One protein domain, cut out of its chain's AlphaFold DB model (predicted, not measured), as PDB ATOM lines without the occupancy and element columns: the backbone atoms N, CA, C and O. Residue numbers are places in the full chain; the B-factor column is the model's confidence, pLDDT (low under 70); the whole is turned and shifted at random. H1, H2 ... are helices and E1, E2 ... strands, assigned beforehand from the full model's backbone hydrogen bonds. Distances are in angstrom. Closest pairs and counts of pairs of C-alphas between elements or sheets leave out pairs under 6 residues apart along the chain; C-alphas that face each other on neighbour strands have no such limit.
ATOM      1  N   GLU A 643     167.444 184.804 104.560       88.69
ATOM      2  CA  GLU A 643     168.785 184.422 104.080       88.69
ATOM      3  C   GLU A 643     168.806 183.323 102.994       88.69
ATOM      4  O   GLU A 643     169.819 183.144 102.325       88.69
ATOM      5  N   PHE A 644     167.680 182.632 102.783       91.06
ATOM      6  CA  PHE A 644     167.480 181.599 101.762       91.06
ATOM      7  C   PHE A 644     166.615 182.065 100.574       91.06
ATOM      8  O   PHE A 644     166.075 181.238  99.834       91.06
ATOM      9  N   SER A 645     166.405 183.375 100.411       92.25
ATOM     10  CA  SER A 645     165.638 183.932  99.294       92.25
ATOM     11  C   SER A 645     166.107 185.314  98.854       92.25
ATOM     12  O   SER A 645     166.638 186.113  99.623       92.25
ATOM     13  N   LYS A 646     165.874 185.613  97.575       92.69
ATOM     14  CA  LYS A 646     166.218 186.888  96.941       92.69
ATOM     15  C   LYS A 646     164.949 187.595  96.508       92.69
ATOM     16  O   LYS A 646     164.043 186.974  95.954       92.69
ATOM     17  N   CYS A 647     164.888 188.899  96.754       92.94
ATOM     18  CA  CYS A 647     163.795 189.705  96.239       92.94
ATOM     19  C   CYS A 647     163.962 189.909  94.732       92.94
ATOM     20  O   CYS A 647     165.042 190.287  94.274       92.94
ATOM     21  N   MET A 648     162.892 189.688  93.972       91.06
ATOM     22  CA  MET A 648     162.802 190.063  92.564       91.06
ATOM     23  C   MET A 648     161.478 190.782  92.310       91.06
ATOM     24  O   MET A 648     160.447 190.428  92.878       91.06
ATOM     25  N   VAL A 649     161.498 191.794  91.441       89.06
ATOM     26  CA  VAL A 649     160.280 192.498  91.018       89.06
ATOM     27  C   VAL A 649     159.664 191.755  89.834       89.06
ATOM     28  O   VAL A 649     160.293 191.600  88.784       89.06
ATOM     29  N   ASN A 650     158.425 191.302  89.995       81.38
ATOM     30  CA  ASN A 650     157.658 190.629  88.956       81.38
ATOM     31  C   ASN A 650     157.333 191.614  87.820       81.38
ATOM     32  O   ASN A 650     156.685 192.642  88.023       81.38
ATOM     33  N   GLN A 651     157.776 191.291  86.602       77.00
ATOM     34  CA  GLN A 651     157.701 192.188  85.442       77.00
ATOM     35  C   GLN A 651     156.268 192.454  84.942       77.00
ATOM     36  O   GLN A 651     156.053 193.419  84.209       77.00
ATOM     37  N   TRP A 652     155.287 191.628  85.327       72.50
ATOM     38  CA  TRP A 652     153.888 191.780  84.916       72.50
ATOM     39  C   TRP A 652     153.029 192.517  85.950       72.50
ATOM     40  O   TRP A 652     152.187 193.325  85.559       72.50
ATOM     41  N   SER A 653     153.235 192.266  87.247       75.69
ATOM     42  CA  SER A 653     152.491 192.937  88.330       75.69
ATOM     43  C   SER A 653     153.158 194.229  88.817       75.69
ATOM     44  O   SER A 653     152.464 195.138  89.276       75.69
ATOM     45  N   GLY A 654     154.487 194.335  88.702       75.19
ATOM     46  CA  GLY A 654     155.288 195.385  89.340       75.19
ATOM     47  C   GLY A 654     155.436 195.201  90.856       75.19
ATOM     48  O   GLY A 654     155.742 196.161  91.561       75.19
ATOM     49  N   GLU A 655     155.170 194.000  91.372       82.19
ATOM     50  CA  GLU A 655     155.193 193.677  92.803       82.19
ATOM     51  C   GLU A 655     156.477 192.905  93.158       82.19
ATOM     52  O   GLU A 655     157.038 192.202  92.316       82.19
ATOM     53  N   ALA A 656     156.985 193.070  94.383       88.44
ATOM     54  CA  ALA A 656     158.177 192.363  94.853       88.44
ATOM     55  C   ALA A 656     157.822 190.999  95.453       88.44
ATOM     56  O   ALA A 656     156.997 190.904  96.361       88.44
ATOM     57  N   GLU A 657     158.518 189.964  94.995       88.38
ATOM     58  CA  GLU A 657     158.350 188.579  95.425       88.38
ATOM     59  C   GLU A 657     159.685 188.036  95.958       88.38
ATOM     60  O   GLU A 657     160.752 188.322  95.413       88.38
ATOM     61  N   CYS A 658     159.638 187.252  97.038       90.62
ATOM     62  CA  CYS A 658     160.814 186.559  97.565       90.62
ATOM     63  C   CYS A 658     160.929 185.186  96.910       90.62
ATOM     64  O   CYS A 658     160.149 184.283  97.213       90.62
ATOM     65  N   VAL A 659     161.906 185.025  96.023       91.94
ATOM     66  CA  VAL A 659     162.160 183.764  95.323       91.94
ATOM     67  C   VAL A 659     163.229 182.986  96.080       91.94
ATOM     68  O   VAL A 659     164.308 183.512  96.361       91.94
ATOM     69  N   CYS A 660     162.913 181.744  96.444       93.44
ATOM     70  CA  CYS A 660     163.815 180.875  97.191       93.44
ATOM     71  C   CYS A 660     165.064 180.518  96.376       93.44
ATOM     72  O   CYS A 660     164.989 180.298  95.165       93.44
ATOM     73  N   ASP A 661     166.206 180.419  97.051       93.88
ATOM     74  CA  ASP A 661     167.425 179.885  96.452       93.88
ATOM     75  C   ASP A 661     167.304 178.370  96.169       93.88
ATOM     76  O   ASP A 661     166.497 177.681  96.803       93.88
ATOM     77  N   PRO A 662     168.092 177.807  95.229       93.06
ATOM     78  CA  PRO A 662     168.029 176.385  94.900       93.06
ATOM     79  C   PRO A 662     168.184 175.495  96.140       93.06
ATOM     80  O   PRO A 662     169.145 175.637  96.893       93.06
ATOM     81  N   GLY A 663     167.263 174.542  96.321       91.50
ATOM     82  CA  GLY A 663     167.214 173.661  97.497       91.50
ATOM     83  C   GLY A 663     166.346 174.172  98.650       91.50
ATOM     84  O   GLY A 663     166.194 173.466  99.645       91.50
ATOM     85  N   TYR A 664     165.729 175.343  98.494       93.94
ATOM     86  CA  TYR A 664     164.754 175.902  99.423       93.94
ATOM     87  C   TYR A 664     163.402 176.094  98.730       93.94
ATOM     88  O   TYR A 664     163.332 176.283  97.514       93.94
ATOM     89  N   LEU A 665     162.315 176.049  99.500       90.00
ATOM     90  CA  LEU A 665     160.954 176.266  99.008       90.00
ATOM     91  C   LEU A 665     160.099 177.074  99.991       90.00
ATOM     92  O   LEU A 665     160.374 177.121 101.189       90.00
ATOM     93  N   SER A 666     159.062 177.727  99.469       88.12
ATOM     94  CA  SER A 666     158.026 178.411 100.245       88.12
ATOM     95  C   SER A 666     156.743 177.584 100.180       88.12
ATOM     96  O   SER A 666     156.359 177.113  99.110       88.12
ATOM     97  N   ILE A 667     156.094 177.404 101.328       81.00
ATOM     98  CA  ILE A 667     154.781 176.763 101.469       81.00
ATOM     99  C   ILE A 667     153.833 177.845 101.982       81.00
ATOM    100  O   ILE A 667     154.203 178.576 102.893       81.00
ATOM    101  N   ASP A 668     152.648 177.990 101.389       70.31
ATOM    102  CA  ASP A 668     151.597 178.930 101.823       70.31
ATOM    103  C   ASP A 668     152.060 180.389 102.053       70.31
ATOM    104  O   ASP A 668     151.553 181.096 102.926       70.31
ATOM    105  N   GLY A 669     153.046 180.857 101.275       70.62
ATOM    106  CA  GLY A 669     153.614 182.207 101.399       70.62
ATOM    107  C   GLY A 669     154.523 182.412 102.621       70.62
ATOM    108  O   GLY A 669     154.836 183.549 102.975       70.62
ATOM    109  N   LEU A 670     154.944 181.329 103.279       78.75
ATOM    110  CA  LEU A 670     155.912 181.352 104.373       78.75
ATOM    111  C   LEU A 670     157.334 181.683 103.876       78.75
ATOM    112  O   LEU A 670     157.651 181.462 102.704       78.75
ATOM    113  N   PRO A 671     158.226 182.153 104.771       85.06
ATOM    114  CA  PRO A 671     159.660 182.264 104.498       85.06
ATOM    115  C   PRO A 671     160.244 180.965 103.931       85.06
ATOM    116  O   PRO A 671     159.861 179.882 104.371       85.06
ATOM    117  N   CYS A 672     161.190 181.070 102.996       90.81
ATOM    118  CA  CYS A 672     161.774 179.901 102.342       90.81
ATOM    119  C   CYS A 672     162.499 178.992 103.348       90.81
ATOM    120  O   CYS A 672     163.357 179.458 104.100       90.81
ATOM    121  N   GLN A 673     162.156 177.705 103.350       90.12
ATOM    122  CA  GLN A 673     162.724 176.662 104.211       90.12
ATOM    123  C   GLN A 673     163.468 175.623 103.371       90.12
ATOM    124  O   GLN A 673     163.195 175.473 102.180       90.12
ATOM    125  N   SER A 674     164.421 174.920 103.985       91.38
ATOM    126  CA  SER A 674     165.161 173.833 103.335       91.38
ATOM    127  C   SER A 674     164.196 172.753 102.854       91.38
ATOM    128  O   SER A 674     163.312 172.334 103.604       91.38
ATOM    129  N   VAL A 675     164.386 172.257 101.629       92.12
ATOM    130  CA  VAL A 675     163.633 171.098 101.122       92.12
ATOM    131  C   VAL A 675     163.835 169.882 102.034       92.12
ATOM    132  O   VAL A 675     162.873 169.164 102.282       92.12
ATOM    133  N   CYS A 676     165.031 169.694 102.601       90.69
ATOM    134  CA  CYS A 676     165.312 168.587 103.521       90.69
ATOM    135  C   CYS A 676     164.496 168.665 104.825       90.69
ATOM    136  O   CYS A 676     164.068 167.634 105.338       90.69
ATOM    137  N   ASP A 677     164.248 169.876 105.334       87.25
ATOM    138  CA  ASP A 677     163.500 170.081 106.582       87.25
ATOM    139  C   ASP A 677     161.986 170.032 106.321       87.25
ATOM    140  O   ASP A 677     161.226 169.421 107.073       87.25
ATOM    141  N   ALA A 678     161.531 170.648 105.225       85.88
ATOM    142  CA  ALA A 678     160.115 170.747 104.877       85.88
ATOM    143  C   ALA A 678     159.544 169.463 104.243       85.88
ATOM    144  O   ALA A 678     158.359 169.170 104.401       85.88
ATOM    145  N   GLN A 679     160.362 168.686 103.525       86.12
ATOM    146  CA  GLN A 679     159.950 167.470 102.817       86.12
ATOM    147  C   GLN A 679     160.772 166.267 103.286       86.12
ATOM    148  O   GLN A 679     161.686 165.805 102.610       86.12
ATOM    149  N   HIS A 680     160.382 165.695 104.429       82.19
ATOM    150  CA  HIS A 680     161.050 164.532 105.033       82.19
ATOM    151  C   HIS A 680     161.141 163.302 104.098       82.19
ATOM    152  O   HIS A 680     162.009 162.458 104.277       82.19
ATOM    153  N   ASN A 681     160.270 163.217 103.081       85.00
ATOM    154  CA  ASN A 681     160.242 162.141 102.082       85.00
ATOM    155  C   ASN A 681     160.955 162.508 100.758       85.00
ATOM    156  O   ASN A 681     160.751 161.821  99.756       85.00
ATOM    157  N   PHE A 682     161.731 163.601 100.706       87.44
ATOM    158  CA  PHE A 682     162.439 164.036  99.489       87.44
ATOM    159  C   PHE A 682     163.455 162.988  99.010       87.44
ATOM    160  O   PHE A 682     163.520 162.685  97.819       87.44
ATOM    161  N   CYS A 683     164.186 162.380  99.947       89.31
ATOM    162  CA  CYS A 683     165.005 161.201  99.689       89.31
ATOM    163  C   CYS A 683     164.251 159.930 100.097       89.31
ATOM    164  O   CYS A 683     163.640 159.863 101.161       89.31
ATOM    165  N   LEU A 684     164.308 158.904  99.246       87.69
ATOM    166  CA  LEU A 684     163.687 157.601  99.493       87.69
ATOM    167  C   LEU A 684     164.713 156.601 100.050       87.69
ATOM    168  O   LEU A 684     165.907 156.723  99.787       87.69
ATOM    169  N   ASN A 685     164.229 155.559 100.738       85.88
ATOM    170  CA  ASN A 685     165.042 154.464 101.298       85.88
ATOM    171  C   ASN A 685     166.111 154.943 102.303       85.88
ATOM    172  O   ASN A 685     167.280 154.580 102.186       85.88
ATOM    173  N   ASP A 686     165.710 155.794 103.254       80.62
ATOM    174  CA  ASP A 686     166.575 156.386 104.292       80.62
ATOM    175  C   ASP A 686     167.790 157.169 103.742       80.62
ATOM    176  O   ASP A 686     168.793 157.372 104.430       80.62
ATOM    177  N   GLY A 687     167.702 157.633 102.487       85.31
ATOM    178  CA  GLY A 687     168.712 158.480 101.857       85.31
ATOM    179  C   GLY A 687     168.885 159.813 102.592       85.31
ATOM    180  O   GLY A 687     167.913 160.452 102.996       85.31
ATOM    181  N   LYS A 688     170.136 160.253 102.757       90.62
ATOM    182  CA  LYS A 688     170.456 161.513 103.434       90.62
ATOM    183  C   LYS A 688     170.258 162.695 102.485       90.62
ATOM    184  O   LYS A 688     170.954 162.791 101.482       90.62
ATOM    185  N   CYS A 689     169.361 163.608 102.848       93.12
ATOM    186  CA  CYS A 689     169.184 164.874 102.144       93.12
ATOM    187  C   CYS A 689     170.275 165.879 102.548       93.12
ATOM    188  O   CYS A 689     170.533 166.071 103.738       93.12
ATOM    189  N   ASP A 690     170.887 166.537 101.562       92.00
ATOM    190  CA  ASP A 690     171.829 167.649 101.747       92.00
ATOM    191  C   ASP A 690     171.527 168.783 100.755       92.00
ATOM    192  O   ASP A 690     171.080 168.539  99.634       92.00
ATOM    193  N   ILE A 691     171.817 170.031 101.136       91.75
ATOM    194  CA  ILE A 691     171.717 171.196 100.242       91.75
ATOM    195  C   ILE A 691     173.107 171.561  99.714       91.75
ATOM    196  O   ILE A 691     173.994 171.922 100.488       91.75
ATOM    197  N   ILE A 692     173.298 171.534  98.392       90.50
ATOM    198  CA  ILE A 692     174.510 172.058  97.747       90.50
ATOM    199  C   ILE A 692     174.242 173.482  97.225       90.50
ATOM    200  O   ILE A 692     173.383 173.652  96.350       90.50
ATOM    201  N   PRO A 693     175.004 174.505  97.668       84.81
ATOM    202  CA  PRO A 693     174.871 175.877  97.180       84.81
ATOM    203  C   PRO A 693     174.879 175.971  95.648       84.81
ATOM    204  O   PRO A 693     175.766 175.442  94.977       84.81
ATOM    205  N   GLY A 694     173.859 176.625  95.086       83.56
ATOM    206  CA  GLY A 694     173.696 176.810  93.639       83.56
ATOM    207  C   GLY A 694     173.295 175.563  92.836       83.56
ATOM    208  O   GLY A 694     173.045 175.693  91.641       83.56
ATOM    209  N   LYS A 695     173.200 174.375  93.454       86.19
ATOM    210  CA  LYS A 695     172.682 173.144  92.815       86.19
ATOM    211  C   LYS A 695     171.369 172.653  93.426       86.19
ATOM    212  O   LYS A 695     170.582 172.024  92.728       86.19
ATOM    213  N   GLY A 696     171.123 172.977  94.692       90.69
ATOM    214  CA  GLY A 696     169.907 172.636  95.421       90.69
ATOM    215  C   GLY A 696     170.008 171.370  96.259       90.69
ATOM    216  O   GLY A 696     171.103 170.930  96.610       90.69
ATOM    217  N   ALA A 697     168.844 170.838  96.629       91.88
ATOM    218  CA  ALA A 697     168.720 169.642  97.450       91.88
ATOM    219  C   ALA A 697     169.095 168.388  96.653       91.88
ATOM    220  O   ALA A 697     168.700 168.249  95.492       91.88
ATOM    221  N   ILE A 698     169.847 167.486  97.280       92.06
ATOM    222  CA  ILE A 698     170.323 166.234  96.689       92.06
ATOM    223  C   ILE A 698     170.051 165.030  97.595       92.06
ATOM    224  O   ILE A 698     169.866 165.182  98.804       92.06
ATOM    225  N   CYS A 699     170.084 163.857  96.964       90.19
ATOM    226  CA  CYS A 699     170.132 162.513  97.532       90.19
ATOM    227  C   CYS A 699     171.198 161.710  96.753       90.19
ATOM    228  O   CYS A 699     171.689 160.699  97.298       90.19
TER     229      CYS A 699
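This is residues 643 to 699 of the 699 residues of an uncharacterized protein of Poecilia formosa (UniProt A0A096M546). With little regular structure, this is a loose, elongated row of two strand hairpins, E1-E2 towards one end and E3-E4 towards the other, with loops and the short helix H1 between E2 and E3 along the chain. Residues 650 to 655 stick out. The 57 printed residues run E1, E2, H1, E3, E4, mostly strand, with 20 in named elements; both two-strand sheets are antiparallel. The radius of gyration of the C-alphas is 13.2 A, the spans 44 by 23 by 19 A.

E1, residues 645 to 649, and E2, 656 to 660, form an antiparallel hairpin at 148 degrees; N 646 and O 659 are 2.9 A apart, within hydrogen-bond range. Residues 664 to 665 pair antiparallel with 673 to 674. H1, residues 675 to 678, is too short for an O i to N i+4 pair; its one O i to N i+3 pair is not within range. E3, 690 to 692, and E4, 696 to 698, form an antiparallel hairpin, with N 692 and O 696 at 2.9 A. The closest C-alphas of H1 and E4, Val 675 and Ala 697, are 6.4 A apart. E1 and H1 are apart.

E1 begins at C-alpha 645 (165.638, 183.932, 99.294) and spans 13.1 A, E2 13.0 A, H1 5.2 A, E3 and E4 6.5 A each. E4 ends at C-alpha 698 (170.323, 166.234, 96.689).

The C-alphas farthest apart, Gly 654 and Asn 685, are 43.7 A apart. The printed part has no cut. The links E2 to H1 and H1 to E3 are long. No printed residue is under 70 in pLDDT.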